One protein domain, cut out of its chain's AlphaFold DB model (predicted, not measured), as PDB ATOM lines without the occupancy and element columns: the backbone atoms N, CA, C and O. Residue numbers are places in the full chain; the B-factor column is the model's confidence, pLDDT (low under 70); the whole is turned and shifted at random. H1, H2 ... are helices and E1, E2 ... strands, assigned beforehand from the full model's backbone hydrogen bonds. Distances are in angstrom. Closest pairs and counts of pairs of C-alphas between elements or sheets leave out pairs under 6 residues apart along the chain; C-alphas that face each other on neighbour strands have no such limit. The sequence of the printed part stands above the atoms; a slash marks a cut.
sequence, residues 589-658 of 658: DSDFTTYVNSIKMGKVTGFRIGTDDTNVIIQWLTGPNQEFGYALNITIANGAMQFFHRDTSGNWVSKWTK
ATOM      1  N   ASP A 589       1.378 -11.941  60.558       56.59
ATOM      2  CA  ASP A 589       1.660 -10.911  59.545       56.59
ATOM      3  C   ASP A 589       1.979  -9.523  60.137       56.59
ATOM      4  O   ASP A 589       2.679  -8.723  59.511       56.59
ATOM      5  N   SER A 590       1.505  -9.220  61.353       58.31
ATOM      6  CA  SER A 590       1.812  -7.976  62.071       58.31
ATOM      7  C   SER A 590       3.285  -7.854  62.463       58.31
ATOM      8  O   SER A 590       3.852  -6.765  62.354       58.31
ATOM      9  N   ASP A 591       3.917  -8.949  62.888       63.75
ATOM     10  CA  ASP A 591       5.318  -8.967  63.318       63.75
ATOM     11  C   ASP A 591       6.238  -8.888  62.102       63.75
ATOM     12  O   ASP A 591       7.186  -8.103  62.098       63.75
ATOM     13  N   PHE A 592       5.891  -9.597  61.024       64.12
ATOM     14  CA  PHE A 592       6.573  -9.475  59.737       64.12
ATOM     15  C   PHE A 592       6.452  -8.056  59.166       64.12
ATOM     16  O   PHE A 592       7.460  -7.455  58.802       64.12
ATOM     17  N   THR A 593       5.253  -7.466  59.170       63.59
ATOM     18  CA  THR A 593       5.032  -6.080  58.719       63.59
ATOM     19  C   THR A 593       5.819  -5.080  59.569       63.59
ATOM     20  O   THR A 593       6.424  -4.150  59.037       63.59
ATOM     21  N   THR A 594       5.877  -5.281  60.887       68.19
ATOM     22  CA  THR A 594       6.677  -4.448  61.797       68.19
ATOM     23  C   THR A 594       8.174  -4.590  61.514       68.19
ATOM     24  O   THR A 594       8.881  -3.584  61.445       68.19
ATOM     25  N   TYR A 595       8.659  -5.812  61.271       68.38
ATOM     26  CA  TYR A 595      10.057  -6.079  60.933       68.38
ATOM     27  C   TYR A 595      10.435  -5.475  59.574       68.38
ATOM     28  O   TYR A 595      11.435  -4.767  59.483       68.38
ATOM     29  N   VAL A 596       9.599  -5.649  58.545       67.06
ATOM     30  CA  VAL A 596       9.768  -5.035  57.217       67.06
ATOM     31  C   VAL A 596       9.804  -3.508  57.319       67.06
ATOM     32  O   VAL A 596      10.688  -2.881  56.740       67.06
ATOM     33  N   ASN A 597       8.916  -2.907  58.117       66.56
ATOM     34  CA  ASN A 597       8.890  -1.459  58.345       66.56
ATOM     35  C   ASN A 597      10.084  -0.952  59.177       66.56
ATOM     36  O   ASN A 597      10.423   0.231  59.107       66.56
ATOM     37  N   SER A 598      10.737  -1.819  59.958       69.44
ATOM     38  CA  SER A 598      11.929  -1.467  60.741       69.44
ATOM     39  C   SER A 598      13.216  -1.397  59.905       69.44
ATOM     40  O   SER A 598      14.196  -0.777  60.330       69.44
ATOM     41  N   ILE A 599      13.223  -1.981  58.701       68.44
ATOM     42  CA  ILE A 599      14.379  -1.978  57.800       68.44
ATOM     43  C   ILE A 599      14.572  -0.567  57.226       68.44
ATOM     44  O   ILE A 599      13.863  -0.126  56.322       68.44
ATOM     45  N   LYS A 600      15.575   0.162  57.730       63.00
ATOM     46  CA  LYS A 600      15.948   1.486  57.213       63.00
ATOM     47  C   LYS A 600      16.943   1.357  56.062       63.00
ATOM     48  O   LYS A 600      18.123   1.106  56.291       63.00
ATOM     49  N   MET A 601      16.490   1.585  54.829       64.56
ATOM     50  CA  MET A 601      17.366   1.694  53.655       64.56
ATOM     51  C   MET A 601      17.520   3.157  53.222       64.56
ATOM     52  O   MET A 601      16.537   3.872  53.036       64.56
ATOM     53  N   GLY A 602      18.757   3.630  53.046       62.25
ATOM     54  CA  GLY A 602      19.022   4.990  52.568       62.25
ATOM     55  C   GLY A 602      18.607   5.174  51.102       62.25
ATOM     56  O   GLY A 602      18.947   4.347  50.264       62.25
ATOM     57  N   LYS A 603      17.911   6.276  50.784       67.31
ATOM     58  CA  LYS A 603      17.450   6.656  49.424       67.31
ATOM     59  C   LYS A 603      16.402   5.728  48.770       67.31
ATOM     60  O   LYS A 603      16.119   5.890  47.584       67.31
ATOM     61  N   VAL A 604      15.790   4.815  49.526       74.25
ATOM     62  CA  VAL A 604      14.663   3.971  49.081       74.25
ATOM     63  C   VAL A 604      13.348   4.621  49.513       74.25
ATOM     64  O   VAL A 604      13.182   4.969  50.678       74.25
ATOM     65  N   THR A 605      12.423   4.819  48.573       75.44
ATOM     66  CA  THR A 605      11.107   5.454  48.802       75.44
ATOM     67  C   THR A 605       9.966   4.440  48.904       75.44
ATOM     68  O   THR A 605       8.839   4.803  49.239       75.44
ATOM     69  N   GLY A 606      10.243   3.158  48.652       76.69
ATOM     70  CA  GLY A 606       9.335   2.052  48.938       76.69
ATOM     71  C   GLY A 606      10.086   0.730  49.036       76.69
ATOM     72  O   GLY A 606      10.894   0.414  48.169       76.69
ATOM     73  N   PHE A 607       9.816  -0.049  50.080       82.75
ATOM     74  CA  PHE A 607      10.366  -1.391  50.262       82.75
ATOM     75  C   PHE A 607       9.226  -2.364  50.543       82.75
ATOM     76  O   PHE A 607       8.339  -2.056  51.341       82.75
ATOM     77  N   ARG A 608       9.210  -3.506  49.852       79.19
ATOM     78  CA  ARG A 608       8.170  -4.530  50.005       79.19
ATOM     79  C   ARG A 608       8.797  -5.914  49.957       79.19
ATOM     80  O   ARG A 608       9.648  -6.173  49.109       79.19
ATOM     81  N   ILE A 609       8.336  -6.797  50.834       81.06
ATOM     82  CA  ILE A 609       8.605  -8.231  50.763       81.06
ATOM     83  C   ILE A 609       7.252  -8.928  50.690       81.06
ATOM     84  O   ILE A 609       6.377  -8.648  51.505       81.06
ATOM     85  N   GLY A 610       7.077  -9.781  49.690       77.75
ATOM     86  CA  GLY A 610       5.908 -10.633  49.529       77.75
ATOM     87  C   GLY A 610       6.335 -12.085  49.379       77.75
ATOM     88  O   GLY A 610       7.431 -12.370  48.899       77.75
ATOM     89  N   THR A 611       5.464 -12.992  49.787       78.50
ATOM     90  CA  THR A 611       5.657 -14.435  49.649       78.50
ATOM     91  C   THR A 611       4.409 -15.037  49.025       78.50
ATOM     92  O   THR A 611       3.301 -14.700  49.441       78.50
ATOM     93  N   ASP A 612       4.581 -15.916  48.045       78.50
ATOM     94  CA  ASP A 612       3.553 -16.862  47.610       78.50
ATOM     95  C   ASP A 612       4.026 -18.300  47.895       78.50
ATOM     96  O   ASP A 612       5.144 -18.502  48.376       78.50
ATOM     97  N   ASP A 613       3.189 -19.304  47.614       76.56
ATOM     98  CA  ASP A 613       3.494 -20.717  47.903       76.56
ATOM     99  C   ASP A 613       4.768 -21.229  47.200       76.56
ATOM    100  O   ASP A 613       5.289 -22.290  47.538       76.56
ATOM    101  N   THR A 614       5.275 -20.504  46.197       81.12
ATOM    102  CA  THR A 614       6.396 -20.931  45.350       81.12
ATOM    103  C   THR A 614       7.615 -20.012  45.462       81.12
ATOM    104  O   THR A 614       8.741 -20.469  45.249       81.12
ATOM    105  N   ASN A 615       7.436 -18.734  45.793       84.12
ATOM    106  CA  ASN A 615       8.448 -17.699  45.646       84.12
ATOM    107  C   ASN A 615       8.427 -16.660  46.776       84.12
ATOM    108  O   ASN A 615       7.378 -16.235  47.258       84.12
ATOM    109  N   VAL A 616       9.613 -16.153  47.113       86.31
ATOM    110  CA  VAL A 616       9.806 -14.943  47.919       86.31
ATOM    111  C   VAL A 616      10.225 -13.802  46.999       86.31
ATOM    112  O   VAL A 616      11.238 -13.894  46.305       86.31
ATOM    113  N   ILE A 617       9.473 -12.704  47.011       85.62
ATOM    114  CA  ILE A 617       9.731 -11.519  46.194       85.62
ATOM    115  C   ILE A 617      10.111 -10.351  47.099       85.62
ATOM    116  O   ILE A 617       9.342  -9.929  47.960       85.62
ATOM    117  N   ILE A 618      11.282  -9.775  46.855       88.00
ATOM    118  CA  ILE A 618      11.784  -8.583  47.543       88.00
ATOM    119  C   ILE A 618      11.850  -7.452  46.518       88.00
ATOM    120  O   ILE A 618      12.403  -7.643  45.439       88.00
ATOM    121  N   GLN A 619      11.296  -6.280  46.828       87.06
ATOM    122  CA  GLN A 619      11.263  -5.112  45.942       87.06
ATOM    123  C   GLN A 619      11.765  -3.862  46.657       87.06
ATOM    124  O   GLN A 619      11.358  -3.567  47.782       87.06
ATOM    125  N   TRP A 620      12.603  -3.088  45.972       87.56
ATOM    126  CA  TRP A 620      13.078  -1.791  46.441       87.56
ATOM    127  C   TRP A 620      12.910  -0.744  45.346       87.56
ATOM    128  O   TRP A 620      13.453  -0.852  44.245       87.56
ATOM    129  N   LEU A 621      12.115   0.270  45.672       84.38
ATOM    130  CA  LEU A 621      11.691   1.354  44.803       84.38
ATOM    131  C   LEU A 621      12.336   2.665  45.262       84.38
ATOM    132  O   LEU A 621      12.530   2.914  46.453       84.38
ATOM    133  N   THR A 622      12.672   3.513  44.304       79.69
ATOM    134  CA  THR A 622      13.362   4.790  44.495       79.69
ATOM    135  C   THR A 622      12.702   5.868  43.628       79.69
ATOM    136  O   THR A 622      12.000   5.567  42.661       79.69
ATOM    137  N   GLY A 623      12.915   7.133  43.992       77.31
ATOM    138  CA  GLY A 623      12.274   8.287  43.352       77.31
ATOM    139  C   GLY A 623      10.949   8.689  44.022       77.31
ATOM    140  O   GLY A 623      10.320   7.864  44.693       77.31
ATOM    141  N   PRO A 624      10.525   9.958  43.889       73.75
ATOM    142  CA  PRO A 624       9.348  10.504  44.568       73.75
ATOM    143  C   PRO A 624       8.041   9.772  44.236       73.75
ATOM    144  O   PRO A 624       7.194   9.669  45.119       73.75
ATOM    145  N   ASN A 625       7.899   9.192  43.034       76.88
ATOM    146  CA  ASN A 625       6.722   8.391  42.660       76.88
ATOM    147  C   ASN A 625       7.018   6.888  42.530       76.88
ATOM    148  O   ASN A 625       6.266   6.172  41.870       76.88
ATOM    149  N   GLN A 626       8.107   6.393  43.138       80.25
ATOM    150  CA  GLN A 626       8.524   4.981  43.052       80.25
ATOM    151  C   GLN A 626       8.764   4.505  41.601       80.25
ATOM    152  O   GLN A 626       8.501   3.354  41.238       80.25
ATOM    153  N   GLU A 627       9.251   5.415  40.756       76.88
ATOM    154  CA  GLU A 627       9.412   5.216  39.312       76.88
ATOM    155  C   GLU A 627      10.614   4.337  38.929       76.88
ATOM    156  O   GLU A 627      10.581   3.674  37.895       76.88
ATOM    157  N   PHE A 628      11.631   4.236  39.788       80.06
ATOM    158  CA  PHE A 628      12.792   3.366  39.579       80.06
ATOM    159  C   PHE A 628      12.830   2.272  40.635       80.06
ATOM    160  O   PHE A 628      12.447   2.499  41.780       80.06
ATOM    161  N   GLY A 629      13.350   1.092  40.308       85.62
ATOM    162  CA  GLY A 629      13.503   0.056  41.318       85.62
ATOM    163  C   GLY A 629      14.101  -1.235  40.810       85.62
ATOM    164  O   GLY A 629      14.316  -1.422  39.612       85.62
ATOM    165  N   TYR A 630      14.352  -2.129  41.750       87.50
ATOM    166  CA  TYR A 630      14.840  -3.471  41.488       87.50
ATOM    167  C   TYR A 630      14.039  -4.477  42.319       87.50
ATOM    168  O   TYR A 630      13.417  -4.116  43.324       87.50
ATOM    169  N   ALA A 631      14.042  -5.729  41.874       88.06
ATOM    170  CA  ALA A 631      13.395  -6.819  42.581       88.06
ATOM    171  C   ALA A 631      14.247  -8.085  42.540       88.06
ATOM    172  O   ALA A 631      14.967  -8.329  41.573       88.06
ATOM    173  N   LEU A 632      14.137  -8.897  43.583       89.50
ATOM    174  CA  LEU A 632      14.709 -10.232  43.664       89.50
ATOM    175  C   LEU A 632      13.568 -11.218  43.878       89.50
ATOM    176  O   LEU A 632      12.817 -11.082  44.839       89.50
ATOM    177  N   ASN A 633      13.455 -12.189  42.984       88.56
ATOM    178  CA  ASN A 633      12.575 -13.334  43.136       88.56
ATOM    179  C   ASN A 633      13.422 -14.551  43.522       88.56
ATOM    180  O   ASN A 633      14.402 -14.845  42.836       88.56
ATOM    181  N   ILE A 634      13.066 -15.220  44.613       89.12
ATOM    182  CA  ILE A 634      13.738 -16.408  45.132       89.12
ATOM    183  C   ILE A 634      12.729 -17.552  45.144       89.12
ATOM    184  O   ILE A 634      11.767 -17.518  45.909       89.12
ATOM    185  N   THR A 635      12.953 -18.580  44.334       87.25
ATOM    186  CA  THR A 635      12.094 -19.767  44.322       87.25
ATOM    187  C   THR A 635      12.368 -20.625  45.553       87.25
ATOM    188  O   THR A 635      13.497 -21.047  45.791       87.25
ATOM    189  N   ILE A 636      11.328 -20.908  46.334       85.12
ATOM    190  CA  ILE A 636      11.427 -21.580  47.640       85.12
ATOM    191  C   ILE A 636      11.931 -23.020  47.483       85.12
ATOM    192  O   ILE A 636      12.752 -23.483  48.269       85.12
ATOM    193  N   ALA A 637      11.477 -23.720  46.442       82.94
ATOM    194  CA  ALA A 637      11.749 -25.146  46.261       82.94
ATOM    195  C   ALA A 637      13.221 -25.477  45.958       82.94
ATOM    196  O   ALA A 637      13.693 -26.556  46.304       82.94
ATOM    197  N   ASN A 638      13.940 -24.584  45.276       83.25
ATOM    198  CA  ASN A 638      15.294 -24.855  44.777       83.25
ATOM    199  C   ASN A 638      16.289 -23.710  45.027       83.25
ATOM    200  O   ASN A 638      17.449 -23.823  44.642       83.25
ATOM    201  N   GLY A 639      15.848 -22.613  45.647       82.56
ATOM    202  CA  GLY A 639      16.673 -21.441  45.932       82.56
ATOM    203  C   GLY A 639      17.092 -20.641  44.697       82.56
ATOM    204  O   GLY A 639      17.973 -19.789  44.820       82.56
ATOM    205  N   ALA A 640      16.503 -20.898  43.523       85.25
ATOM    206  CA  ALA A 640      16.841 -20.180  42.298       85.25
ATOM    207  C   ALA A 640      16.513 -18.690  42.446       85.25
ATOM    208  O   ALA A 640      15.441 -18.325  42.930       85.25
ATOM    209  N   MET A 641      17.432 -17.827  42.020       88.81
ATOM    210  CA  MET A 641      17.334 -16.384  42.212       88.81
ATOM    211  C   MET A 641      17.266 -15.650  40.878       88.81
ATOM    212  O   MET A 641      18.157 -15.762  40.040       88.81
ATOM    213  N   GLN A 642      16.243 -14.820  40.700       89.94
ATOM    214  CA  GLN A 642      16.070 -13.972  39.524       89.94
ATOM    215  C   GLN A 642      16.031 -12.507  39.930       89.94
ATOM    216  O   GLN A 642      15.279 -12.116  40.820       89.94
ATOM    217  N   PHE A 643      16.833 -11.682  39.263       90.31
ATOM    218  CA  PHE A 643      16.913 -10.253  39.560       90.31
ATOM    219  C   PHE A 643      16.302  -9.434  38.441       90.31
ATOM    220  O   PHE A 643      16.614  -9.635  37.267       90.31
ATOM    221  N   PHE A 644      15.499  -8.452  38.825       88.75
ATOM    222  CA  PHE A 644      14.772  -7.573  37.929       88.75
ATOM    223  C   PHE A 644      15.117  -6.115  38.213       88.75
ATOM    224  O   PHE A 644      15.467  -5.737  39.331       88.75
ATOM    225  N   HIS A 645      14.972  -5.280  37.192       88.62
ATOM    226  CA  HIS A 645      15.002  -3.826  37.308       88.62
ATOM    227  C   HIS A 645      13.799  -3.225  36.583       88.62
ATOM    228  O   HIS A 645      13.278  -3.840  35.650       88.62
ATOM    229  N   ARG A 646      13.350  -2.048  37.021       85.44
ATOM    230  CA  ARG A 646      12.334  -1.275  36.308       85.44
ATOM    231  C   ARG A 646      12.956  -0.523  35.139       85.44
ATOM    232  O   ARG A 646      13.932   0.204  35.326       85.44
ATOM    233  N   ASP A 647      12.379  -0.696  33.956       81.69
ATOM    234  CA  ASP A 647      12.710   0.112  32.786       81.69
ATOM    235  C   ASP A 647      12.061   1.507  32.857       81.69
ATOM    236  O   ASP A 647      11.272   1.815  33.753       81.69
ATOM    237  N   THR A 648      12.381   2.371  31.891       74.81
ATOM    238  CA  THR A 648      11.840   3.739  31.803       74.81
ATOM    239  C   THR A 648      10.327   3.799  31.570       74.81
ATOM    240  O   THR A 648       9.744   4.873  31.684       74.81
ATOM    241  N   SER A 649       9.693   2.670  31.242       78.12
ATOM    242  CA  SER A 649       8.243   2.531  31.066       78.12
ATOM    243  C   SER A 649       7.558   1.973  32.323       78.12
ATOM    244  O   SER A 649       6.339   1.816  32.338       78.12
ATOM    245  N   GLY A 650       8.322   1.670  33.381       75.06
ATOM    246  CA  GLY A 650       7.829   1.121  34.643       75.06
ATOM    247  C   GLY A 650       7.641  -0.402  34.657       75.06
ATOM    248  O   GLY A 650       7.109  -0.926  35.645       75.06
ATOM    249  N   ASN A 651       8.083  -1.116  33.615       84.56
ATOM    250  CA  ASN A 651       7.986  -2.573  33.512       84.56
ATOM    251  C   ASN A 651       9.184  -3.265  34.170       84.56
ATOM    252  O   ASN A 651      10.306  -2.762  34.134       84.56
ATOM    253  N   TRP A 652       8.957  -4.447  34.746       85.31
ATOM    254  CA  TRP A 652      10.013  -5.270  35.336       85.31
ATOM    255  C   TRP A 652      10.717  -6.103  34.267       85.31
ATOM    256  O   TRP A 652      10.101  -6.955  33.631       85.31
ATOM    257  N   VAL A 653      12.021  -5.890  34.105       84.81
ATOM    258  CA  VAL A 653      12.848  -6.600  33.125       84.81
ATOM    259  C   VAL A 653      13.924  -7.402  33.852       84.81
ATOM    260  O   VAL A 653      14.652  -6.853  34.689       84.81
ATOM    261  N   SER A 654      14.017  -8.700  33.542       83.88
ATOM    262  CA  SER A 654      15.019  -9.605  34.119       83.88
ATOM    263  C   SER A 654      16.425  -9.223  33.663       83.88
ATOM    264  O   SER A 654      16.649  -8.910  32.493       83.88
ATOM    265  N   LYS A 655      17.370  -9.232  34.601       77.12
ATOM    266  CA  LYS A 655      18.772  -8.862  34.383       77.12
ATOM    267  C   LYS A 655      19.716 -10.051  34.544       77.12
ATOM    268  O   LYS A 655      20.722 -10.113  33.845       77.12
ATOM    269  N   TRP A 656      19.409 -10.976  35.456       78.06
ATOM    270  CA  TRP A 656      20.153 -12.226  35.614       78.06
ATOM    271  C   TRP A 656      19.282 -13.328  36.233       78.06
ATOM    272  O   TRP A 656      18.229 -13.047  36.814       78.06
ATOM    273  N   THR A 657      19.770 -14.563  36.158       75.94
ATOM    274  CA  THR A 657      19.231 -15.728  36.867       75.94
ATOM    275  C   THR A 657      20.409 -16.511  37.442       75.94
ATOM    276  O   THR A 657      21.412 -16.675  36.742       75.94
ATOM    277  N   LYS A 658      20.311 -16.959  38.695       67.00
ATOM    278  CA  LYS A 658      21.311 -17.782  39.380       67.00
ATOM    279  C   LYS A 658      20.680 -19.032  39.970       67.00
ATOM    280  O   LYS A 658      19.579 -18.903  40.551       67.00
TER     281      LYS A 658
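Overview. This is residues 589 to 658 of the 658 residues of an uncharacterized protein of Enterocloster aldenensis (UniProt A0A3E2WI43). What is the shape? A twisted sheet of five antiparallel strands, E1 to E5, has one small helix, H1, beyond edge strand E1. What is printed? There are 70 residues, class mixed, in the order H1, then a meander, E1 E2 E3 E4 E5, each strand the antiparallel neighbour of the one before. The whole is only just compact, close to loose: radius of gyration of the C-alphas 12.9 A, spans 36 by 31 by 17 A.

Arrangement. Where is H1? H1, residues 589 to 598, only grazes the sheet; its closest C-alphas to E1, residues 606 to 611, are Val 596 and Ile 609, 7.3 A apart. Every O i to N i+4 pair in H1 is within hydrogen-bond range. How do strands pair? E1 and E2, residues 615 to 622, form a hairpin, with N 608 and O 619 within hydrogen-bond range at 3.0 A.

Along the chain. Where does H1 begin? C-alpha 589 is at (1.660, -10.911, 59.545). Which strands follow? E3 is residues 628 to 635, 23.6 A long; E4 is 641 to 646; E5 is 652 to 657, ending at C-alpha (19.231, -15.728, 36.867).

Size, cuts and confidence. Any cut? The printed part has no cut and no long link. Where is confidence low? Residues 589 to 603 and 658 are under 70.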